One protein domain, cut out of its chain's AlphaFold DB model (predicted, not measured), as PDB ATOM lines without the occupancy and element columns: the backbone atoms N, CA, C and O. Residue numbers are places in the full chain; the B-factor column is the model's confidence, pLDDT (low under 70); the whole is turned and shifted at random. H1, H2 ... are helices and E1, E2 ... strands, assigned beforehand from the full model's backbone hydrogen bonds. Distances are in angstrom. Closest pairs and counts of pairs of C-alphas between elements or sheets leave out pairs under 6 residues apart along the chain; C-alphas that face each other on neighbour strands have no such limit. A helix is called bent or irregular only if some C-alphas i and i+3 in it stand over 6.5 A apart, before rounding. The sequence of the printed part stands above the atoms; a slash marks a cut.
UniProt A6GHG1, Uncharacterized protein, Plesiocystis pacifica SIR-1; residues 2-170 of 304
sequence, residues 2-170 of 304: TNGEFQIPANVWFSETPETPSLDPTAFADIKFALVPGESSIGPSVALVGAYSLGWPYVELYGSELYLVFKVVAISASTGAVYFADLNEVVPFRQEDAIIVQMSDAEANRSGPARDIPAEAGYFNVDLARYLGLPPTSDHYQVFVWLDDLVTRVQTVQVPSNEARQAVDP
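Overview. This is residues 2 to 170 of the 304 residues of an uncharacterized protein of Plesiocystis pacifica SIR-1 (UniProt A6GHG1). Two strongly twisted four-stranded sheets make a sandwich, and the first of them, E1 E2 E3 E6, is curled like part of a barrel. H1 and H3 each have residues near both sheets, while H2 lies far out at one end, within the long stretch between E5 and E6. The printed part has 169 residues, with three named helices and eight named strands in the order E1 E2 E3 H1 E4 E5 H2 E6 H3 E7 E8. The sheet E1 E2 E3 E6 is mixed and the sheet E5 E4 E7 E8 is antiparallel; the class is mixed, helices and strands, with under half of the residues in named elements. The whole is compact, with a radius of gyration of the C-alphas of 16.6 A and spans of 50 by 38 by 26 A.

Along the chain. The first sheet holds E1, residues 6 to 8; E2, residues 29 to 40, 31.2 A long; E3, residues 43 to 54, 34.0 A long; and E6, residues 120 to 127, 23.6 A long. E1 begins at C-alpha 6, (-23.250, 49.133, 25.860), and E3 ends at C-alpha 54, (-1.797, 35.737, 15.020). The second sheet holds E5, residues 82 to 86; E4, residues 71 to 76, 16.3 A; E7, residues 139 to 147, 25.4 A; and E8, residues 155 to 159, which ends at C-alpha 159, (-13.332, 59.713, 27.204). H1 takes residues 58 to 69, 10.0 A from first to last C-alpha, and is irregular: C-alphas 61 and 64 are 9.6 A apart. H2 takes residues 105 to 108 and H3 residues 128 to 131.

Arrangement. In the sheet E1 E2 E3 E6 the edge strands are E1 and E6. E2 and E3 form an antiparallel hairpin, with N 34 and O 49 at 2.8 A. E3 and E6 are antiparallel, with N 50 and O 124 at 2.8 A. E2 bends by 73 degrees at residue 37, and E1 is parallel to it beyond that bend, with N 8 and O 39 at 2.8 A. In the other sheet E4 and E5 form a hairpin, with N 74 and O 83 at 2.8 A; E4 and E7 are antiparallel, with N 73 and O 144 at 2.9 A; E7 and E8 form a hairpin, with N 141 and O 157 at 2.9 A. The two sheets form a sandwich, two sheets face to face, with their strands at 31 degrees and 35 pairs of C-alphas within 10 A. Between them, the closest C-alphas of E2 and E8 are those of Leu 35 and Val 157, 7.0 A apart, while E5 and E6 are apart. H1 on one face of the sheet E1 E2 E3 E6 gives two layers, a helix over a sheet; its height over the sheet is 9.5 A, and it runs along the strands, at 15 degrees to E6 on the local plane. H3 is on the same face, at a height over the sheet of 7.9 A, and only grazes the other sheet. The closest C-alphas of E3 and H3 are those of Ala 47 and Leu 128, 5.5 A apart. In H1, 2 of 8 O i to N i+4 pairs and 4 of 9 O i to N i+3 pairs are within hydrogen-bond range; H2 and H3 are too short for an O i to N i+4 pair.

Size, cuts and confidence. The C-alphas farthest apart are those of Thr 2 and Ala 106, 56.4 A. The printed part has no cut. The links E1 to E2, E5 to H2 and H2 to E6 are long. The mean pLDDT of the printed part is 80.2; residues 2 to 4, residue 64 and residues 89 to 117 are under 70.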
ATOM      1  N   THR A   2     -35.013  50.512  21.677       36.03
ATOM      2  CA  THR A   2     -34.212  51.407  22.517       36.03
ATOM      3  C   THR A   2     -32.760  50.993  22.321       36.03
ATOM      4  O   THR A   2     -32.459  49.824  22.547       36.03
ATOM      5  N   ASN A   3     -31.913  51.894  21.815       44.72
ATOM      6  CA  ASN A   3     -30.471  51.670  21.727       44.72
ATOM      7  C   ASN A   3     -29.990  51.351  23.142       44.72
ATOM      8  O   ASN A   3     -29.922  52.249  23.977       44.72
ATOM      9  N   GLY A   4     -29.793  50.065  23.434       57.56
ATOM     10  CA  GLY A   4     -29.237  49.637  24.705       57.56
ATOM     11  C   GLY A   4     -27.830  50.198  24.784       57.56
ATOM     12  O   GLY A   4     -27.022  49.951  23.896       57.56
ATOM     13  N   GLU A   5     -27.579  51.013  25.795       80.31
ATOM     14  CA  GLU A   5     -26.250  51.519  26.098       80.31
ATOM     15  C   GLU A   5     -25.333  50.327  26.402       80.31
ATOM     16  O   GLU A   5     -25.701  49.455  27.199       80.31
ATOM     17  N   PHE A   6     -24.186  50.247  25.721       89.50
ATOM     18  CA  PHE A   6     -23.250  49.133  25.860       89.50
ATOM     19  C   PHE A   6     -22.793  49.033  27.321       89.50
ATOM     20  O   PHE A   6     -22.275  49.997  27.881       89.50
ATOM     21  N   GLN A   7     -23.028  47.884  27.957       92.81
ATOM     22  CA  GLN A   7     -22.681  47.672  29.362       92.81
ATOM     23  C   GLN A   7     -21.257  47.139  29.457       92.81
ATOM     24  O   GLN A   7     -20.967  46.062  28.938       92.81
ATOM     25  N   ILE A   8     -20.386  47.883  30.134       91.50
ATOM     26  CA  ILE A   8     -18.956  47.594  30.218       91.50
ATOM     27  C   ILE A   8     -18.669  46.810  31.509       91.50
ATOM     28  O   ILE A   8     -18.874  47.340  32.610       91.50
ATOM     29  N   PRO A   9     -18.192  45.553  31.414       87.00
ATOM     30  CA  PRO A   9     -17.768  44.780  32.573       87.00
ATOM     31  C   PRO A   9     -16.617  45.442  33.340       87.00
ATOM     32  O   PRO A   9     -15.799  46.172  32.791       87.00
ATOM     33  N   ALA A  10     -16.526  45.136  34.634       76.19
ATOM     34  CA  ALA A  10     -15.471  45.659  35.503       76.19
ATOM     35  C   ALA A  10     -14.083  45.037  35.254       76.19
ATOM     36  O   ALA A  10     -13.077  45.639  35.631       76.19
ATOM     37  N   ASN A  11     -14.048  43.836  34.675       79.25
ATOM     38  CA  ASN A  11     -12.837  43.057  34.430       79.25
ATOM     39  C   ASN A  11     -12.528  43.044  32.936       79.25
ATOM     40  O   ASN A  11     -13.433  43.257  32.135       79.25
ATOM     41  N   VAL A  12     -11.288  42.708  32.574       84.31
ATOM     42  CA  VAL A  12     -10.950  42.291  31.206       84.31
ATOM     43  C   VAL A  12     -11.815  41.085  30.821       84.31
ATOM     44  O   VAL A  12     -12.054  40.206  31.654       84.31
ATOM     45  N   TRP A  13     -12.319  41.045  29.586       89.00
ATOM     46  CA  TRP A  13     -13.124  39.922  29.098       89.00
ATOM     47  C   TRP A  13     -12.747  39.514  27.671       89.00
ATOM     48  O   TRP A  13     -12.426  40.353  26.834       89.00
ATOM     49  N   PHE A  14     -12.831  38.214  27.377       87.75
ATOM     50  CA  PHE A  14     -12.290  37.606  26.148       87.75
ATOM     51  C   PHE A  14     -13.367  36.979  25.251       87.75
ATOM     52  O   PHE A  14     -13.145  35.971  24.584       87.75
ATOM     53  N   SER A  15     -14.575  37.543  25.262       89.38
ATOM     54  CA  SER A  15     -15.687  37.078  24.429       89.38
ATOM     55  C   SER A  15     -15.950  38.018  23.259       89.38
ATOM     56  O   SER A  15     -15.822  39.233  23.400       89.38
ATOM     57  N   GLU A  16     -16.409  37.453  22.146       93.19
ATOM     58  CA  GLU A  16     -16.938  38.215  21.018       93.19
ATOM     59  C   GLU A  16     -18.169  39.029  21.436       93.19
ATOM     60  O   GLU A  16     -19.029  38.555  22.189       93.19
ATOM     61  N   THR A  17     -18.263  40.252  20.925       91.38
ATOM     62  CA  THR A  17     -19.417  41.144  21.073       91.38
ATOM     63  C   THR A  17     -19.894  41.618  19.696       91.38
ATOM     64  O   THR A  17     -19.129  41.559  18.732       91.38
ATOM     65  N   PRO A  18     -21.133  42.128  19.560       93.00
ATOM     66  CA  PRO A  18     -21.623  42.680  18.291       93.00
ATOM     67  C   PRO A  18     -20.750  43.795  17.688       93.00
ATOM     68  O   PRO A  18     -20.789  44.028  16.483       93.00
ATOM     69  N   GLU A  19     -19.990  44.496  18.524       94.38
ATOM     70  CA  GLU A  19     -19.099  45.602  18.171       94.38
ATOM     71  C   GLU A  19     -17.669  45.143  17.859       94.38
ATOM     72  O   GLU A  19     -16.833  45.959  17.469       94.38
ATOM     73  N   THR A  20     -17.376  43.850  18.029       93.81
ATOM     74  CA  THR A  20     -16.060  43.281  17.734       93.81
ATOM     75  C   THR A  20     -15.732  43.470  16.247       93.81
ATOM     76  O   THR A  20     -16.535  43.103  15.383       93.81
ATOM     77  N   PRO A  21     -14.567  44.052  15.908       94.19
ATOM     78  CA  PRO A  21     -14.200  44.290  14.519       94.19
ATOM     79  C   PRO A  21     -13.907  42.981  13.778       94.19
ATOM     80  O   PRO A  21     -13.357  42.035  14.338       94.19
ATOM     81  N   SER A  22     -14.212  42.947  12.479       92.88
ATOM     82  CA  SER A  22     -13.896  41.800  11.632       92.88
ATOM     83  C   SER A  22     -12.418  41.766  11.232       92.88
ATOM     84  O   SER A  22     -11.847  42.732  10.710       92.88
ATOM     85  N   LEU A  23     -11.800  40.609  11.444       89.75
ATOM     86  CA  LEU A  23     -10.436  40.327  11.011       89.75
ATOM     87  C   LEU A  23     -10.394  39.986   9.522       89.75
ATOM     88  O   LEU A  23     -11.373  39.496   8.956       89.75
ATOM     89  N   ASP A  24      -9.257  40.265   8.885       83.88
ATOM     90  CA  ASP A  24      -9.009  39.784   7.528       83.88
ATOM     91  C   ASP A  24      -8.636  38.292   7.592       83.88
ATOM     92  O   ASP A  24      -7.574  37.956   8.114       83.88
ATOM     93  N   PRO A  25      -9.467  37.379   7.055       77.00
ATOM     94  CA  PRO A  25      -9.193  35.945   7.120       77.00
ATOM     95  C   PRO A  25      -7.986  35.523   6.268       77.00
ATOM     96  O   PRO A  25      -7.572  34.366   6.329       77.00
ATOM     97  N   THR A  26      -7.457  36.421   5.432       77.38
ATOM     98  CA  THR A  26      -6.283  36.180   4.586       77.38
ATOM     99  C   THR A  26      -4.995  36.762   5.162       77.38
ATOM    100  O   THR A  26      -3.911  36.440   4.669       77.38
ATOM    101  N   ALA A  27      -5.093  37.586   6.208       78.06
ATOM    102  CA  ALA A  27      -3.934  38.147   6.874       78.06
ATOM    103  C   ALA A  27      -3.216  37.076   7.702       78.06
ATOM    104  O   ALA A  27      -3.823  36.295   8.429       78.06
ATOM    105  N   PHE A  28      -1.891  37.052   7.587       73.62
ATOM    106  CA  PHE A  28      -1.040  36.143   8.354       73.62
ATOM    107  C   PHE A  28      -0.967  36.525   9.843       73.62
ATOM    108  O   PHE A  28      -0.857  35.660  10.712       73.62
ATOM    109  N   ALA A  29      -1.057  37.824  10.117       83.94
ATOM    110  CA  ALA A  29      -1.218  38.395  11.440       83.94
ATOM    111  C   ALA A  29      -2.096  39.652  11.329       83.94
ATOM    112  O   ALA A  29      -1.833  40.505  10.480       83.94
ATOM    113  N   ASP A  30      -3.140  39.751  12.148       88.69
ATOM    114  CA  ASP A  30      -4.046  40.904  12.195       88.69
ATOM    115  C   ASP A  30      -4.475  41.169  13.641       88.69
ATOM    116  O   ASP A  30      -4.790  40.239  14.389       88.69
ATOM    117  N   ILE A  31      -4.494  42.446  14.023       90.88
ATOM    118  CA  ILE A  31      -5.033  42.935  15.294       90.88
ATOM    119  C   ILE A  31      -5.937  44.108  14.947       90.88
ATOM    120  O   ILE A  31      -5.524  45.052  14.268       90.88
ATOM    121  N   LYS A  32      -7.171  44.079  15.441       93.38
ATOM    122  CA  LYS A  32      -8.119  45.181  15.276       93.38
ATOM    123  C   LYS A  32      -8.841  45.448  16.577       93.38
ATOM    124  O   LYS A  32      -9.090  44.543  17.365       93.38
ATOM    125  N   PHE A  33      -9.223  46.701  16.764       94.88
ATOM    126  CA  PHE A  33     -10.080  47.099  17.867       94.88
ATOM    127  C   PHE A  33     -11.095  48.149  17.415       94.88
ATOM    128  O   PHE A  33     -10.943  48.765  16.358       94.88
ATOM    129  N   ALA A  34     -12.123  48.346  18.225       95.44
ATOM    130  CA  ALA A  34     -13.063  49.446  18.140       95.44
ATOM    131  C   ALA A  34     -13.229  50.083  19.524       95.44
ATOM    132  O   ALA A  34     -13.055  49.430  20.556       95.44
ATOM    133  N   LEU A  35     -13.561  51.372  19.533       94.75
ATOM    134  CA  LEU A  35     -13.854  52.133  20.744       94.75
ATOM    135  C   LEU A  35     -15.354  52.396  20.813       94.75
ATOM    136  O   LEU A  35     -15.921  53.050  19.936       94.75
ATOM    137  N   VAL A  36     -15.994  51.877  21.856       95.56
ATOM    138  CA  VAL A  36     -17.451  51.874  22.000       95.56
ATOM    139  C   VAL A  36     -17.825  52.658  23.257       95.56
ATOM    140  O   VAL A  36     -17.478  52.234  24.360       95.56
ATOM    141  N   PRO A  37     -18.521  53.803  23.137       94.94
ATOM    142  CA  PRO A  37     -19.082  54.488  24.294       94.94
ATOM    143  C   PRO A  37     -20.050  53.571  25.044       94.94
ATOM    144  O   PRO A  37     -20.868  52.888  24.424       94.94
ATOM    145  N   GLY A  38     -19.981  53.575  26.369       93.62
ATOM    146  CA  GLY A  38     -20.843  52.733  27.186       93.62
ATOM    147  C   GLY A  38     -20.846  53.133  28.652       93.62
ATOM    148  O   GLY A  38     -20.201  54.100  29.058       93.62
ATOM    149  N   GLU A  39     -21.562  52.348  29.446       94.00
ATOM    150  CA  GLU A  39     -21.718  52.565  30.879       94.00
ATOM    151  C   GLU A  39     -21.000  51.453  31.646       94.00
ATOM    152  O   GLU A  39     -21.241  50.264  31.423       94.00
ATOM    153  N   SER A  40     -20.097  51.836  32.548       91.19
ATOM    154  CA  SER A  40     -19.421  50.915  33.465       91.19
ATOM    155  C   SER A  40     -20.124  50.887  34.824       91.19
ATOM    156  O   SER A  40     -20.935  51.750  35.151       91.19
ATOM    157  N   SER A  41     -19.723  49.961  35.698       87.81
ATOM    158  CA  SER A  41     -20.187  49.933  37.100       87.81
ATOM    159  C   SER A  41     -19.936  51.222  37.904       87.81
ATOM    160  O   SER A  41     -20.533  51.392  38.966       87.81
ATOM    161  N   ILE A  42     -19.042  52.102  37.436       88.44
ATOM    162  CA  ILE A  42     -18.676  53.356  38.110       88.44
ATOM    163  C   ILE A  42     -19.102  54.601  37.320       88.44
ATOM    164  O   ILE A  42     -18.697  55.700  37.682       88.44
ATOM    165  N   GLY A  43     -19.875  54.459  36.242       91.75
ATOM    166  CA  GLY A  43     -20.344  55.573  35.415       91.75
ATOM    167  C   GLY A  43     -19.910  55.486  33.944       91.75
ATOM    168  O   GLY A  43     -19.325  54.472  33.535       91.75
ATOM    169  N   PRO A  44     -20.102  56.573  33.173       94.06
ATOM    170  CA  PRO A  44     -19.773  56.621  31.752       94.06
ATOM    171  C   PRO A  44     -18.303  56.314  31.473       94.06
ATOM    172  O   PRO A  44     -17.398  56.811  32.161       94.06
ATOM    173  N   SER A  45     -18.064  55.505  30.444       94.44
ATOM    174  CA  SER A  45     -16.725  55.130  29.992       94.44
ATOM    175  C   SER A  45     -16.706  54.775  28.499       94.44
ATOM    176  O   SER A  45     -17.640  55.054  27.744       94.44
ATOM    177  N   VAL A  46     -15.594  54.198  28.056       95.31
ATOM    178  CA  VAL A  46     -15.374  53.698  26.702       95.31
ATOM    179  C   VAL A  46     -14.856  52.271  26.819       95.31
ATOM    180  O   VAL A  46     -13.856  52.030  27.493       95.31
ATOM    181  N   ALA A  47     -15.516  51.331  26.154       95.56
ATOM    182  CA  ALA A  47     -14.980  49.997  25.963       95.56
ATOM    183  C   ALA A  47     -13.996  50.002  24.795       95.56
ATOM    184  O   ALA A  47     -14.295  50.535  23.725       95.56
ATOM    185  N   LEU A  48     -12.843  49.376  24.993       96.12
ATOM    186  CA  LEU A  48     -12.020  48.891  23.897       96.12
ATOM    187  C   LEU A  48     -12.456  47.453  23.640       96.12
ATOM    188  O   LEU A  48     -12.337  46.624  24.538       96.12
ATOM    189  N   VAL A  49     -12.966  47.174  22.441       95.88
ATOM    190  CA  VAL A  49     -13.339  45.822  22.004       95.88
ATOM    191  C   VAL A  49     -12.435  45.387  20.865       95.88
ATOM    192  O   VAL A  49     -12.251  46.129  19.902       95.88
ATOM    193  N   GLY A  50     -11.818  44.221  20.989       94.88
ATOM    194  CA  GLY A  50     -10.680  43.825  20.172       94.88
ATOM    195  C   GLY A  50     -10.739  42.380  19.710       94.88
ATOM    196  O   GLY A  50     -11.316  41.513  20.365       94.88
ATOM    197  N   ALA A  51     -10.114  42.134  18.567       94.62
ATOM    198  CA  ALA A  51      -9.921  40.816  17.992       94.62
ATOM    199  C   ALA A  51      -8.494  40.690  17.452       94.62
ATOM    200  O   ALA A  51      -7.897  41.675  17.000       94.62
ATOM    201  N   TYR A  52      -7.961  39.475  17.471       92.94
ATOM    202  CA  TYR A  52      -6.679  39.150  16.856       92.94
ATOM    203  C   TYR A  52      -6.727  37.798  16.149       92.94
ATOM    204  O   TYR A  52      -7.505  36.916  16.509       92.94
ATOM    205  N   SER A  53      -5.870  37.649  15.144       91.38
ATOM    206  CA  SER A  53      -5.521  36.378  14.513       91.38
ATOM    207  C   SER A  53      -4.028  36.415  14.248       91.38
ATOM    208  O   SER A  53      -3.585  37.141  13.359       91.38
ATOM    209  N   LEU A  54      -3.252  35.683  15.036       87.62
ATOM    210  CA  LEU A  54      -1.797  35.737  15.020       87.62
ATOM    211  C   LEU A  54      -1.216  34.368  14.694       87.62
ATOM    212  O   LEU A  54      -1.502  33.386  15.367       87.62
ATOM    213  N   GLY A  55      -0.403  34.308  13.641       82.31
ATOM    214  CA  GLY A  55       0.402  33.143  13.295       82.31
ATOM    215  C   GLY A  55       1.809  33.196  13.890       82.31
ATOM    216  O   GLY A  55       2.079  33.827  14.914       82.31
ATOM    217  N   TRP A  56       2.740  32.535  13.212       75.69
ATOM    218  CA  TRP A  56       4.169  32.680  13.482       75.69
ATOM    219  C   TRP A  56       4.630  34.138  13.227       75.69
ATOM    220  O   TRP A  56       4.108  34.768  12.318       75.69
ATOM    221  N   PRO A  57       5.600  34.702  13.968       75.69
ATOM    222  CA  PRO A  57       6.301  34.081  15.080       75.69
ATOM    223  C   PRO A  57       5.522  34.151  16.402       75.69
ATOM    224  O   PRO A  57       5.862  33.416  17.317       75.69
ATOM    225  N   TYR A  58       4.473  34.971  16.525       81.19
ATOM    226  CA  TYR A  58       3.823  35.291  17.810       81.19
ATOM    227  C   TYR A  58       3.364  34.060  18.599       81.19
ATOM    228  O   TYR A  58       3.643  33.973  19.790       81.19
ATOM    229  N   VAL A  59       2.741  33.077  17.941       80.38
ATOM    230  CA  VAL A  59       2.297  31.836  18.611       80.38
ATOM    231  C   VAL A  59       3.474  31.024  19.156       80.38
ATOM    232  O   VAL A  59       3.363  30.405  20.208       80.38
ATOM    233  N   GLU A  60       4.625  31.032  18.478       77.75
ATOM    234  CA  GLU A  60       5.826  30.343  18.965       77.75
ATOM    235  C   GLU A  60       6.440  31.072  20.169       77.75
ATOM    236  O   GLU A  60       6.936  30.435  21.092       77.75
ATOM    237  N   LEU A  61       6.386  32.404  20.164       75.69
ATOM    238  CA  LEU A  61       7.038  33.251  21.162       75.69
ATOM    239  C   LEU A  61       6.226  33.374  22.451       75.69
ATOM    240  O   LEU A  61       6.797  33.403  23.537       75.69
ATOM    241  N   TYR A  62       4.905  33.476  22.316       77.88
ATOM    242  CA  TYR A  62       3.993  33.787  23.414       77.88
ATOM    243  C   TYR A  62       3.100  32.603  23.803       77.88
ATOM    244  O   TYR A  62       2.550  32.587  24.904       77.88
ATOM    245  N   GLY A  63       2.975  31.589  22.939       76.62
ATOM    246  CA  GLY A  63       2.142  30.415  23.194       76.62
ATOM    247  C   GLY A  63       0.726  30.798  23.628       76.62
ATOM    248  O   GLY A  63       0.136  31.738  23.107       76.62
ATOM    249  N   SER A  64       0.212  30.110  24.649       69.94
ATOM    250  CA  SER A  64      -1.124  30.359  25.208       69.94
ATOM    251  C   SER A  64      -1.268  31.677  25.978       69.94
ATOM    252  O   SER A  64      -2.349  31.959  26.482       69.94
ATOM    253  N   GLU A  65      -0.194  32.451  26.146       72.69
ATOM    254  CA  GLU A  65      -0.196  33.742  26.853       72.69
ATOM    255  C   GLU A  65      -0.228  34.932  25.886       72.69
ATOM    256  O   GLU A  65      -0.060  36.081  26.284       72.69
ATOM    257  N   LEU A  66      -0.475  34.677  24.602       76.25
ATOM    258  CA  LEU A  66      -0.415  35.672  23.536       76.25
ATOM    259  C   LEU A  66      -1.365  36.865  23.738       76.25
ATOM    260  O   LEU A  66      -1.030  37.987  23.369       76.25
ATOM    261  N   TYR A  67      -2.506  36.672  24.401       70.44
ATOM    262  CA  TYR A  67      -3.399  37.781  24.746       70.44
ATOM    263  C   TYR A  67      -2.866  38.682  25.872       70.44
ATOM    264  O   TYR A  67      -3.256  39.845  25.944       70.44
ATOM    265  N   LEU A  68      -1.967  38.177  26.721       73.62
ATOM    266  CA  LEU A  68      -1.446  38.897  27.885       73.62
ATOM    267  C   LEU A  68      -0.325  39.885  27.540       73.62
ATOM    268  O   LEU A  68       0.027  40.729  28.361       73.62
ATOM    269  N   VAL A  69       0.242  39.785  26.335       78.38
ATOM    270  CA  VAL A  69       1.397  40.588  25.896       78.38
ATOM    271  C   VAL A  69       1.025  41.782  25.022       78.38
ATOM    272  O   VAL A  69       1.881  42.609  24.703       78.38
ATOM    273  N   PHE A  70      -0.249  41.912  24.649       87.31
ATOM    274  CA  PHE A  70      -0.745  43.115  23.993       87.31
ATOM    275  C   PHE A  70      -0.664  44.307  24.941       87.31
ATOM    276  O   PHE A  70      -1.168  44.255  26.059       87.31
ATOM    277  N   LYS A  71      -0.122  45.420  24.460       88.56
ATOM    278  CA  LYS A  71      -0.141  46.691  25.179       88.56
ATOM    279  C   LYS A  71      -1.271  47.551  24.657       88.56
ATOM    280  O   LYS A  71      -1.367  47.774  23.452       88.56
ATOM    281  N   VAL A  72      -2.094  48.076  25.554       91.56
ATOM    282  CA  VAL A  72      -3.016  49.168  25.236       91.56
ATOM    283  C   VAL A  72      -2.319  50.465  25.595       91.56
ATOM    284  O   VAL A  72      -1.891  50.634  26.735       91.56
ATOM    285  N   VAL A  73      -2.216  51.380  24.637       91.56
ATOM    286  CA  VAL A  73      -1.599  52.694  24.830       91.56
ATOM    287  C   VAL A  73      -2.638  53.772  24.559       91.56
ATOM    288  O   VAL A  73      -3.334  53.723  23.546       91.56
ATOM    289  N   ALA A  74      -2.726  54.758  25.449       91.69
ATOM    290  CA  ALA A  74      -3.503  55.972  25.266       91.69
ATOM    291  C   ALA A  74      -2.625  57.208  25.482       91.69
ATOM    292  O   ALA A  74      -1.940  57.331  26.495       91.69
ATOM    293  N   ILE A  75      -2.679  58.149  24.543       88.00
ATOM    294  CA  ILE A  75      -1.966  59.427  24.614       88.00
ATOM    295  C   ILE A  75      -2.998  60.540  24.738       88.00
ATOM    296  O   ILE A  75      -3.874  60.677  23.881       88.00
ATOM    297  N   SER A  76      -2.915  61.330  25.807       86.75
ATOM    298  CA  SER A  76      -3.756  62.517  25.984       86.75
ATOM    299  C   SER A  76      -3.445  63.521  24.875       86.75
ATOM    300  O   SER A  76      -2.316  64.001  24.757       86.75
ATOM    301  N   ALA A  77      -4.451  63.873  24.077       78.75
ATOM    302  CA  ALA A  77      -4.288  64.825  22.985       78.75
ATOM    303  C   ALA A  77      -3.977  66.246  23.491       78.75
ATOM    304  O   ALA A  77      -3.374  67.035  22.767       78.75
ATOM    305  N   SER A  78      -4.391  66.571  24.721       76.81
ATOM    306  CA  SER A  78      -4.208  67.894  25.322       76.81
ATOM    307  C   SER A  78      -2.847  68.067  26.004       76.81
ATOM    308  O   SER A  78      -2.251  69.141  25.923       76.81
ATOM    309  N   THR A  79      -2.344  67.022  26.666       79.44
ATOM    310  CA  THR A  79      -1.120  67.095  27.485       79.44
ATOM    311  C   THR A  79       0.063  66.336  26.899       79.44
ATOM    312  O   THR A  79       1.197  66.572  27.308       79.44
ATOM    313  N   GLY A  80      -0.180  65.408  25.971       79.81
ATOM    314  CA  GLY A  80       0.833  64.468  25.503       79.81
ATOM    315  C   GLY A  80       1.187  63.374  26.517       79.81
ATOM    316  O   GLY A  80       2.098  62.589  26.263       79.81
ATOM    317  N   ALA A  81       0.498  63.311  27.664       85.94
ATOM    318  CA  ALA A  81       0.723  62.280  28.670       85.94
ATOM    319  C   ALA A  81       0.376  60.891  28.120       85.94
ATOM    320  O   ALA A  81      -0.681  60.709  27.509       85.94
ATOM    321  N   VAL A  82       1.257  59.922  28.370       87.38
ATOM    322  CA  VAL A  82       1.118  58.534  27.921       87.38
ATOM    323  C   VAL A  82       0.653  57.659  29.084       87.38
ATOM    324  O   VAL A  82       1.225  57.695  30.175       87.38
ATOM    325  N   TYR A  83      -0.373  56.860  28.817       90.00
ATOM    326  CA  TYR A  83      -0.917  55.837  29.702       90.00
ATOM    327  C   TYR A  83      -0.836  54.505  28.967       90.00
ATOM    328  O   TYR A  83      -1.266  54.417  27.817       90.00
ATOM    329  N   PHE A  84      -0.296  53.468  29.601       89.25
ATOM    330  CA  PHE A  84      -0.266  52.141  28.999       89.25
ATOM    331  C   PHE A  84      -0.411  51.029  30.033       89.25
ATOM    332  O   PHE A  84      -0.060  51.205  31.200       89.25
ATOM    333  N   ALA A  85      -0.909  49.881  29.581       85.62
ATOM    334  CA  ALA A  85      -0.949  48.645  30.351       85.62
ATOM    335  C   ALA A  85      -0.900  47.422  29.419       85.62
ATOM    336  O   ALA A  85      -1.346  47.497  28.271       85.62
ATOM    337  N   ASP A  86      -0.367  46.314  29.930       83.56
ATOM    338  CA  ASP A  86      -0.347  45.008  29.259       83.56
ATOM    339  C   ASP A  86      -1.650  44.264  29.557       83.56
ATOM    340  O   ASP A  86      -2.007  44.188  30.737       83.56
ATOM    341  N   LEU A  87      -2.345  43.733  28.535       78.56
ATOM    342  CA  LEU A  87      -3.684  43.104  28.579       78.56
ATOM    343  C   LEU A  87      -3.758  41.857  29.466       78.56
ATOM    344  O   LEU A  87      -4.035  40.755  29.012       78.56
ATOM    345  N   ASN A  88      -3.590  42.039  30.769       71.75
ATOM    346  CA  ASN A  88      -3.741  41.014  31.780       71.75
ATOM    347  C   ASN A  88      -5.002  41.205  32.624       71.75
ATOM    348  O   ASN A  88      -5.591  42.281  32.715       71.75
ATOM    349  N   GLU A  89      -5.434  40.110  33.245       60.81
ATOM    350  CA  GLU A  89      -6.667  40.054  34.036       60.81
ATOM    351  C   GLU A  89      -6.577  40.828  35.369       60.81
ATOM    352  O   GLU A  89      -7.587  40.994  36.057       60.81
ATOM    353  N   VAL A  90      -5.388  41.304  35.757       55.53
ATOM    354  CA  VAL A  90      -5.145  41.927  37.064       55.53
ATOM    355  C   VAL A  90      -5.305  43.442  36.969       55.53
ATOM    356  O   VAL A  90      -4.435  44.157  36.482       55.53
ATOM    357  N   VAL A  91      -6.415  43.952  37.508       49.16
ATOM    358  CA  VAL A  91      -6.675  45.395  37.644       49.16
ATOM    359  C   VAL A  91      -6.670  45.792  39.131       49.16
ATOM    360  O   VAL A  91      -7.440  45.207  39.900       49.16
ATOM    361  N   PRO A  92      -5.890  46.809  39.563       48.59
ATOM    362  CA  PRO A  92      -4.958  47.613  38.768       48.59
ATOM    363  C   PRO A  92      -3.637  46.875  38.502       48.59
ATOM    364  O   PRO A  92      -3.084  46.245  39.404       48.59
ATOM    365  N   PHE A  93      -3.125  47.002  37.278       44.75
ATOM    366  CA  PHE A  93      -1.845  46.424  36.877       44.75
ATOM    367  C   PHE A  93      -0.687  47.069  37.650       44.75
ATOM    368  O   PHE A  93      -0.622  48.293  37.789       44.75
ATOM    369  N   ARG A  94       0.249  46.249  38.137       47.09
ATOM    370  CA  ARG A  94       1.548  46.708  38.638       47.09
ATOM    371  C   ARG A  94       2.613  46.299  37.634       47.09
ATOM    372  O   ARG A  94       2.658  45.152  37.220       47.09
ATOM    373  N   GLN A  95       3.512  47.219  37.300       46.12
ATOM    374  CA  GLN A  95       4.621  46.979  36.365       46.12
ATOM    375  C   GLN A  95       5.515  45.785  36.770       46.12
ATOM    376  O   GLN A  95       6.183  45.196  35.927       46.12
ATOM    377  N   GLU A  96       5.509  45.420  38.054       47.09
ATOM    378  CA  GLU A  96       6.206  44.259  38.622       47.09
ATOM    379  C   GLU A  96       5.624  42.905  38.165       47.09
ATOM    380  O   GLU A  96       6.317  41.895  38.258       47.09
ATOM    381  N   ASP A  97       4.396  42.891  37.634       44.34
ATOM    382  CA  ASP A  97       3.681  41.699  37.159       44.34
ATOM    383  C   ASP A  97       3.812  41.495  35.633       44.34
ATOM    384  O   ASP A  97       3.082  40.698  35.040       44.34
ATOM    385  N   ALA A  98       4.711  42.233  34.967       50.69
ATOM    386  CA  ALA A  98       4.940  42.094  33.530       50.69
ATOM    387  C   ALA A  98       5.441  40.681  33.180       50.69
ATOM    388  O   ALA A  98       6.353  40.146  33.817       50.69
ATOM    389  N   ILE A  99       4.869  40.084  32.132       53.88
ATOM    390  CA  ILE A  99       5.291  38.768  31.644       53.88
ATOM    391  C   ILE A  99       6.682  38.898  31.036       53.88
ATOM    392  O   ILE A  99       6.876  39.549  30.012       53.88
ATOM    393  N   ILE A 100       7.668  38.259  31.664       55.59
ATOM    394  CA  ILE A 100       9.021  38.174  31.117       55.59
ATOM    395  C   ILE A 100       9.060  36.993  30.155       55.59
ATOM    396  O   ILE A 100       9.163  35.838  30.570       55.59
ATOM    397  N   VAL A 101       9.026  37.287  28.858       55.56
ATOM    398  CA  VAL A 101       9.269  36.271  27.834       55.56
ATOM    399  C   VAL A 101      10.758  35.946  27.814       55.56
ATOM    400  O   VAL A 101      11.585  36.746  27.377       55.56
ATOM    401  N   GLN A 102      11.118  34.763  28.317       53.22
ATOM    402  CA  GLN A 102      12.481  34.254  28.192       53.22
ATOM    403  C   GLN A 102      12.679  33.694  26.787       53.22
ATOM    404  O   GLN A 102      12.311  32.560  26.503       53.22
ATOM    405  N   MET A 103      13.268  34.507  25.917       54.69
ATOM    406  CA  MET A 103      13.616  34.131  24.552       54.69
ATOM    407  C   MET A 103      15.130  34.041  24.418       54.69
ATOM    408  O   MET A 103      15.851  34.928  24.879       54.69
ATOM    409  N   SER A 104      15.624  32.978  23.789       54.88
ATOM    410  CA  SER A 104      17.040  32.889  23.430       54.88
ATOM    411  C   SER A 104      17.350  33.744  22.196       54.88
ATOM    412  O   SER A 104      16.499  33.927  21.322       54.88
ATOM    413  N   ASP A 105      18.597  34.200  22.055       53.59
ATOM    414  CA  ASP A 105      19.051  34.945  20.868       53.59
ATOM    415  C   ASP A 105      18.810  34.167  19.560       53.59
ATOM    416  O   ASP A 105      18.601  34.753  18.500       53.59
ATOM    417  N   ALA A 106      18.810  32.831  19.614       56.38
ATOM    418  CA  ALA A 106      18.549  31.972  18.460       56.38
ATOM    419  C   ALA A 106      17.070  31.972  18.031       56.38
ATOM    420  O   ALA A 106      16.779  31.820  16.845       56.38
ATOM    421  N   GLU A 107      16.145  32.126  18.979       57.31
ATOM    422  CA  GLU A 107      14.707  32.256  18.715       57.31
ATOM    423  C   GLU A 107      14.371  33.671  18.245       57.31
ATOM    424  O   GLU A 107      13.635  33.831  17.273       57.31
ATOM    425  N   ALA A 108      14.996  34.686  18.851       55.31
ATOM    426  CA  ALA A 108      14.840  36.081  18.449       55.31
ATOM    427  C   ALA A 108      15.312  36.350  17.006       55.31
ATOM    428  O   ALA A 108      14.742  37.207  16.335       55.31
ATOM    429  N   ASN A 109      16.321  35.608  16.529       51.19
ATOM    430  CA  ASN A 109      16.980  35.823  15.233       51.19
ATOM    431  C   ASN A 109      16.632  34.772  14.156       51.19
ATOM    432  O   ASN A 109      17.323  34.666  13.138       51.19
ATOM    433  N   ARG A 110      15.593  33.949  14.356       58.62
ATOM    434  CA  ARG A 110      15.262  32.869  13.414       58.62
ATOM    435  C   ARG A 110      14.654  33.436  12.118       58.62
ATOM    436  O   ARG A 110      13.611  34.075  12.123       58.62
ATOM    437  N   SER A 111      15.297  33.168  10.981       46.59
ATOM    438  CA  SER A 111      15.053  33.834   9.688       46.59
ATOM    439  C   SER A 111      14.023  33.161   8.765       46.59
ATOM    440  O   SER A 111      14.013  33.412   7.558       46.59
ATOM    441  N   GLY A 112      13.130  32.314   9.286       54.56
ATOM    442  CA  GLY A 112      12.125  31.666   8.441       54.56
ATOM    443  C   GLY A 112      10.906  31.142   9.198       54.56
ATOM    444  O   GLY A 112      11.065  30.626  10.304       54.56
ATOM    445  N   PRO A 113       9.704  31.229   8.595       53.38
ATOM    446  CA  PRO A 113       8.472  30.820   9.247       53.38
ATOM    447  C   PRO A 113       8.421  29.312   9.470       53.38
ATOM    448  O   PRO A 113       8.640  28.534   8.536       53.38
ATOM    449  N   ALA A 114       8.032  28.893  10.675       59.19
ATOM    450  CA  ALA A 114       7.484  27.560  10.886       59.19
ATOM    451  C   ALA A 114       6.101  27.515  10.211       59.19
ATOM    452  O   ALA A 114       5.086  27.867  10.805       59.19
ATOM    453  N   ARG A 115       6.073  27.159   8.919       56.34
ATOM    454  CA  ARG A 115       4.885  27.247   8.041       56.34
ATOM    455  C   ARG A 115       3.697  26.368   8.458       56.34
ATOM    456  O   ARG A 115       2.637  26.499   7.858       56.34
ATOM    457  N   ASP A 116       3.860  25.534   9.482       64.38
ATOM    458  CA  ASP A 116       2.861  24.562   9.935       64.38
ATOM    459  C   ASP A 116       2.234  24.911  11.300       64.38
ATOM    460  O   ASP A 116       1.487  24.101  11.850       64.38
ATOM    461  N   ILE A 117       2.519  26.091  11.870       65.88
ATOM    462  CA  ILE A 117       1.885  26.528  13.123       65.88
ATOM    463  C   ILE A 117       0.550  27.217  12.789       65.88
ATOM    464  O   ILE A 117       0.563  28.245  12.105       65.88
ATOM    465  N   PRO A 118      -0.602  26.671  13.228       70.69
ATOM    466  CA  PRO A 118      -1.892  27.313  13.012       70.69
ATOM    467  C   PRO A 118      -1.949  28.657  13.744       70.69
ATOM    468  O   PRO A 118      -1.415  28.790  14.843       70.69
ATOM    469  N   ALA A 119      -2.608  29.639  13.128       82.19
ATOM    470  CA  ALA A 119      -2.844  30.922  13.774       82.19
ATOM    471  C   ALA A 119      -3.770  30.756  14.986       82.19
ATOM    472  O   ALA A 119      -4.753  30.011  14.934       82.19
ATOM    473  N   GLU A 120      -3.460  31.474  16.059       85.75
ATOM    474  CA  GLU A 120      -4.331  31.636  17.212       85.75
ATOM    475  C   GLU A 120      -5.221  32.856  16.990       85.75
ATOM    476  O   GLU A 120      -4.732  33.943  16.681       85.75
ATOM    477  N   ALA A 121      -6.531  32.671  17.134       89.00
ATOM    478  CA  ALA A 121      -7.500  33.748  17.030       89.00
ATOM    479  C   ALA A 121      -8.274  33.889  18.336       89.00
ATOM    480  O   ALA A 121      -8.658  32.894  18.954       89.00
ATOM    481  N   GLY A 122      -8.536  35.130  18.726       90.44
ATOM    482  CA  GLY A 122      -9.229  35.425  19.967       90.44
ATOM    483  C   GLY A 122      -9.744  36.852  20.037       90.44
ATOM    484  O   GLY A 122      -9.590  37.653  19.112       90.44
ATOM    485  N   TYR A 123     -10.367  37.149  21.171       92.44
ATOM    486  CA  TYR A 123     -10.999  38.429  21.460       92.44
ATOM    487  C   TYR A 123     -10.442  38.979  22.761       92.44
ATOM    488  O   TYR A 123     -10.124  38.206  23.660       92.44
ATOM    489  N   PHE A 124     -10.357  40.297  22.883       91.88
ATOM    490  CA  PHE A 124      -9.940  40.968  24.109       91.88
ATOM    491  C   PHE A 124     -10.718  42.256  24.263       91.88
ATOM    492  O   PHE A 124     -10.930  42.985  23.298       91.88
ATOM    493  N   ASN A 125     -11.147  42.551  25.479       93.25
ATOM    494  CA  ASN A 125     -11.954  43.725  25.710       93.25
ATOM    495  C   ASN A 125     -11.731  44.280  27.115       93.25
ATOM    496  O   ASN A 125     -11.563  43.517  28.070       93.25
ATOM    497  N   VAL A 126     -11.756  45.607  27.237       92.56
ATOM    498  CA  VAL A 126     -11.521  46.313  28.502       92.56
ATOM    499  C   VAL A 126     -12.374  47.573  28.625       92.56
ATOM    500  O   VAL A 126     -12.700  48.221  27.632       92.56
ATOM    501  N   ASP A 127     -12.685  47.964  29.862       93.31
ATOM    502  CA  ASP A 127     -13.048  49.348  30.184       93.31
ATOM    503  C   ASP A 127     -11.787  50.206  30.050       93.31
ATOM    504  O   ASP A 127     -10.969  50.229  30.965       93.31
ATOM    505  N   LEU A 128     -11.610  50.890  28.917       93.31
ATOM    506  CA  LEU A 128     -10.375  51.601  28.575       93.31
ATOM    507  C   LEU A 128      -9.931  52.546  29.696       93.31
ATOM    508  O   LEU A 128      -8.763  52.565  30.082       93.31
ATOM    509  N   ALA A 129     -10.869  53.339  30.212       91.94
ATOM    510  CA  ALA A 129     -10.534  54.413  31.126       91.94
ATOM    511  C   ALA A 129     -10.182  53.896  32.519       91.94
ATOM    512  O   ALA A 129      -9.252  54.402  33.148       91.94
ATOM    513  N   ARG A 130     -10.899  52.873  32.993       88.88
ATOM    514  CA  ARG A 130     -10.576  52.197  34.252       88.88
ATOM    515  C   ARG A 130      -9.289  51.388  34.135       88.88
ATOM    516  O   ARG A 130      -8.480  51.405  35.055       88.88
ATOM    517  N   TYR A 131      -9.121  50.683  33.023       88.75
ATOM    518  CA  TYR A 131      -8.013  49.771  32.787       88.75
ATOM    519  C   TYR A 131      -6.667  50.502  32.710       88.75
ATOM    520  O   TYR A 131      -5.709  50.084  33.352       88.75
ATOM    521  N   LEU A 132      -6.621  51.645  32.019       89.38
ATOM    522  CA  LEU A 132      -5.424  52.492  31.939       89.38
ATOM    523  C   LEU A 132      -5.276  53.479  33.108       89.38
ATOM    524  O   LEU A 132      -4.308  54.236  33.141       89.38
ATOM    525  N   GLY A 133      -6.237  53.526  34.037       89.25
ATOM    526  CA  GLY A 133      -6.223  54.488  35.142       89.25
ATOM    527  C   GLY A 133      -6.279  55.947  34.679       89.25
ATOM    528  O   GLY A 133      -5.625  56.802  35.274       89.25
ATOM    529  N   LEU A 134      -7.029  56.243  33.611       91.50
ATOM    530  CA  LEU A 134      -7.091  57.592  33.042       91.50
ATOM    531  C   LEU A 134      -7.627  58.612  34.071       91.50
ATOM    532  O   LEU A 134      -8.425  58.254  34.940       91.50
ATOM    533  N   PRO A 135      -7.269  59.903  33.967       91.00
ATOM    534  CA  PRO A 135      -7.834  60.960  34.799       91.00
ATOM    535  C   PRO A 135      -9.373  61.011  34.765       91.00
ATOM    536  O   PRO A 135      -9.977  60.678  33.743       91.00
ATOM    537  N   PRO A 136     -10.038  61.477  35.839       91.81
ATOM    538  CA  PRO A 136     -11.498  61.613  35.896       91.81
ATOM    539  C   PRO A 136     -12.038  62.731  34.994       91.81
ATOM    540  O   PRO A 136     -13.245  62.825  34.776       91.81
ATOM    541  N   THR A 137     -11.172  63.603  34.483       91.00
ATOM    542  CA  THR A 137     -11.540  64.708  33.598       91.00
ATOM    543  C   THR A 137     -11.795  64.219  32.176       91.00
ATOM    544  O   THR A 137     -11.126  63.312  31.687       91.00
ATOM    545  N   SER A 138     -12.743  64.861  31.496       90.69
ATOM    546  CA  SER A 138     -13.006  64.605  30.079       90.69
ATOM    547  C   SER A 138     -11.794  65.020  29.240       90.69
ATOM    548  O   SER A 138     -11.351  66.161  29.352       90.69
ATOM    549  N   ASP A 139     -11.286  64.132  28.386       88.62
ATOM    550  CA  ASP A 139     -10.227  64.449  27.417       88.62
ATOM    551  C   ASP A 139     -10.317  63.546  26.174       88.62
ATOM    552  O   ASP A 139     -10.978  62.502  26.192       88.62
ATOM    553  N   HIS A 140      -9.682  63.975  25.089       87.69
ATOM    554  CA  HIS A 140      -9.485  63.161  23.899       87.69
ATOM    555  C   HIS A 140      -8.204  62.344  24.034       87.69
ATOM    556  O   HIS A 140      -7.145  62.885  24.352       87.69
ATOM    557  N   TYR A 141      -8.297  61.054  23.728       88.19
ATOM    558  CA  TYR A 141      -7.162  60.140  23.748       88.19
ATOM    559  C   TYR A 141      -6.946  59.531  22.369       88.19
ATOM    560  O   TYR A 141      -7.902  59.109  21.716       88.19
ATOM    561  N   GLN A 142      -5.685  59.475  21.949       87.81
ATOM    562  CA  GLN A 142      -5.224  58.650  20.833       87.81
ATOM    563  C   GLN A 142      -4.907  57.269  21.376       87.81
ATOM    564  O   GLN A 142      -4.025  57.134  22.223       87.81
ATOM    565  N   VAL A 143      -5.646  56.264  20.916       90.75
ATOM    566  CA  VAL A 143      -5.571  54.902  21.444       90.75
ATOM    567  C   VAL A 143      -5.081  53.961  20.360       90.75
ATOM    568  O   VAL A 143      -5.539  54.048  19.221       90.75
ATOM    569  N   PHE A 144      -4.182  53.050  20.715       91.12
ATOM    570  CA  PHE A 144      -3.769  51.937  19.866       91.12
ATOM    571  C   PHE A 144      -3.381  50.719  20.706       91.12
ATOM    572  O   PHE A 144      -3.097  50.822  21.901       91.12
ATOM    573  N   VAL A 145      -3.374  49.559  20.056       91.56
ATOM    574  CA  VAL A 145      -2.895  48.286  20.590       91.56
ATOM    575  C   VAL A 145      -1.567  47.934  19.925       91.56
ATOM    576  O   VAL A 145      -1.402  48.130  18.717       91.56
ATOM    577  N   TRP A 146      -0.623  47.425  20.713       88.19
ATOM    578  CA  TRP A 146       0.740  47.119  20.285       88.19
ATOM    579  C   TRP A 146       1.186  45.728  20.750       88.19
ATOM    580  O   TRP A 146       1.084  45.405  21.931       88.19
ATOM    581  N   LEU A 147       1.721  44.930  19.827       86.12
ATOM    582  CA  LEU A 147       2.501  43.723  20.078       86.12
ATOM    583  C   LEU A 147       3.718  43.673  19.141       86.12
ATOM    584  O   LEU A 147       3.539  43.514  17.941       86.12
ATOM    585  N   ASP A 148       4.941  43.749  19.671       80.81
ATOM    586  CA  ASP A 148       6.187  43.684  18.882       80.81
ATOM    587  C   ASP A 148       6.203  44.642  17.670       80.81
ATOM    588  O   ASP A 148       6.276  45.857  17.828       80.81
ATOM    589  N   ASP A 149       6.153  44.118  16.449       75.81
ATOM    590  CA  ASP A 149       6.091  44.855  15.187       75.81
ATOM    591  C   ASP A 149       4.656  45.131  14.704       75.81
ATOM    592  O   ASP A 149       4.464  45.879  13.746       75.81
ATOM    593  N   LEU A 150       3.642  44.576  15.372       81.44
ATOM    594  CA  LEU A 150       2.233  44.817  15.080       81.44
ATOM    595  C   LEU A 150       1.694  45.954  15.927       81.44
ATOM    596  O   LEU A 150       1.597  45.870  17.152       81.44
ATOM    597  N   VAL A 151       1.252  47.004  15.255       83.75
ATOM    598  CA  VAL A 151       0.580  48.126  15.892       83.75
ATOM    599  C   VAL A 151      -0.644  48.481  15.082       83.75
ATOM    600  O   VAL A 151      -0.601  48.640  13.863       83.75
ATOM    601  N   THR A 152      -1.761  48.596  15.779       86.06
ATOM    602  CA  THR A 152      -3.024  48.990  15.166       86.06
ATOM    603  C   THR A 152      -3.008  50.469  14.792       86.06
ATOM    604  O   THR A 152      -2.341  51.274  15.443       86.06
ATOM    605  N   ARG A 153      -3.847  50.866  13.832       81.38
ATOM    606  CA  ARG A 153      -4.117  52.288  13.572       81.38
ATOM    607  C   ARG A 153      -4.607  52.994  14.838       81.38
ATOM    608  O   ARG A 153      -5.412  52.419  15.573       81.38
ATOM    609  N   VAL A 154      -4.181  54.240  15.059       81.88
ATOM    610  CA  VAL A 154      -4.722  55.039  16.167       81.88
ATOM    611  C   VAL A 154      -6.177  55.362  15.901       81.88
ATOM    612  O   VAL A 154      -6.566  55.748  14.798       81.88
ATOM    613  N   GLN A 155      -6.972  55.240  16.953       86.06
ATOM    614  CA  GLN A 155      -8.323  55.764  17.003       86.06
ATOM    615  C   GLN A 155      -8.384  56.852  18.067       86.06
ATOM    616  O   GLN A 155      -7.913  56.669  19.190       86.06
ATOM    617  N   THR A 156      -8.967  57.992  17.715       84.88
ATOM    618  CA  THR A 156      -9.232  59.066  18.667       84.88
ATOM    619  C   THR A 156     -10.594  58.847  19.307       84.88
ATOM    620  O   THR A 156     -11.591  58.679  18.604       84.88
ATOM    621  N   VAL A 157     -10.664  58.920  20.633       89.62
ATOM    622  CA  VAL A 157     -11.933  58.866  21.363       89.62
ATOM    623  C   VAL A 157     -12.012  59.952  22.422       89.62
ATOM    624  O   VAL A 157     -11.029  60.266  23.090       89.62
ATOM    625  N   GLN A 158     -13.207  60.515  22.589       91.56
ATOM    626  CA  GLN A 158     -13.533  61.321  23.754       91.56
ATOM    627  C   GLN A 158     -13.857  60.383  24.915       91.56
ATOM    628  O   GLN A 158     -14.879  59.700  24.903       91.56
ATOM    629  N   VAL A 159     -13.015  60.386  25.944       92.94
ATOM    630  CA  VAL A 159     -13.332  59.713  27.204       92.94
ATOM    631  C   VAL A 159     -14.144  60.690  28.060       92.94
ATOM    632  O   VAL A 159     -13.663  61.803  28.297       92.94
ATOM    633  N   PRO A 160     -15.368  60.343  28.498       94.00
ATOM    634  CA  PRO A 160     -16.197  61.249  29.285       94.00
ATOM    635  C   PRO A 160     -15.620  61.454  30.690       94.00
ATOM    636  O   PRO A 160     -14.888  60.604  31.218       94.00
ATOM    637  N   SER A 161     -15.982  62.581  31.307       93.19
ATOM    638  CA  SER A 161     -15.678  62.834  32.712       93.19
ATOM    639  C   SER A 161     -16.385  61.827  33.617       93.19
ATOM    640  O   SER A 161     -17.578  61.576  33.447       93.19
ATOM    641  N   ASN A 162     -15.668  61.313  34.610       92.75
ATOM    642  CA  ASN A 162     -16.203  60.414  35.622       92.75
ATOM    643  C   ASN A 162     -15.440  60.603  36.943       92.75
ATOM    644  O   ASN A 162     -14.319  60.125  37.091       92.75
ATOM    645  N   GLU A 163     -16.055  61.286  37.911       91.31
ATOM    646  CA  GLU A 163     -15.443  61.592  39.214       91.31
ATOM    647  C   GLU A 163     -15.201  60.354  40.094       91.31
ATOM    648  O   GLU A 163     -14.383  60.408  41.009       91.31
ATOM    649  N   ALA A 164     -15.875  59.230  39.822       87.44
ATOM    650  CA  ALA A 164     -15.651  57.975  40.537       87.44
ATOM    651  C   ALA A 164     -14.397  57.225  40.048       87.44
ATOM    652  O   ALA A 164     -13.986  56.240  40.669       87.44
ATOM    653  N   ARG A 165     -13.780  57.669  38.942       87.69
ATOM    654  CA  ARG A 165     -12.558  57.078  38.391       87.69
ATOM    655  C   ARG A 165     -11.358  57.417  39.274       87.69
ATOM    656  O   ARG A 165     -11.076  58.584  39.545       87.69
ATOM    657  N   GLN A 166     -10.621  56.390  39.686       79.81
ATOM    658  CA  GLN A 166      -9.335  56.568  40.355       79.81
ATOM    659  C   GLN A 166      -8.254  56.759  39.294       79.81
ATOM    660  O   GLN A 166      -7.945  55.828  38.555       79.81
ATOM    661  N   ALA A 167      -7.714  57.975  39.218       76.25
ATOM    662  CA  ALA A 167      -6.572  58.256  38.365       76.25
ATOM    663  C   ALA A 167      -5.339  57.520  38.894       76.25
ATOM    664  O   ALA A 167      -5.071  57.526  40.098       76.25
ATOM    665  N   VAL A 168      -4.587  56.929  37.978       77.81
ATOM    666  CA  VAL A 168      -3.197  56.548  38.205       77.81
ATOM    667  C   VAL A 168      -2.339  57.648  37.590       77.81
ATOM    668  O   VAL A 168      -2.738  58.274  36.604       77.81
ATOM    669  N   ASP A 169      -1.186  57.926  38.195       72.94
ATOM    670  CA  ASP A 169      -0.231  58.842  37.581       72.94
ATOM    671  C   ASP A 169       0.102  58.352  36.162       72.94
ATOM    672  O   ASP A 169       0.189  57.137  35.937       72.94
ATOM    673  N   PRO A 170       0.289  59.268  35.191       70.44
ATOM    674  CA  PRO A 170       0.784  58.872  33.884       70.44
ATOM    675  C   PRO A 170       2.082  58.094  34.068       70.44
ATOM    676  O   PRO A 170       2.812  58.275  35.049       70.44
TER     677      PRO A 170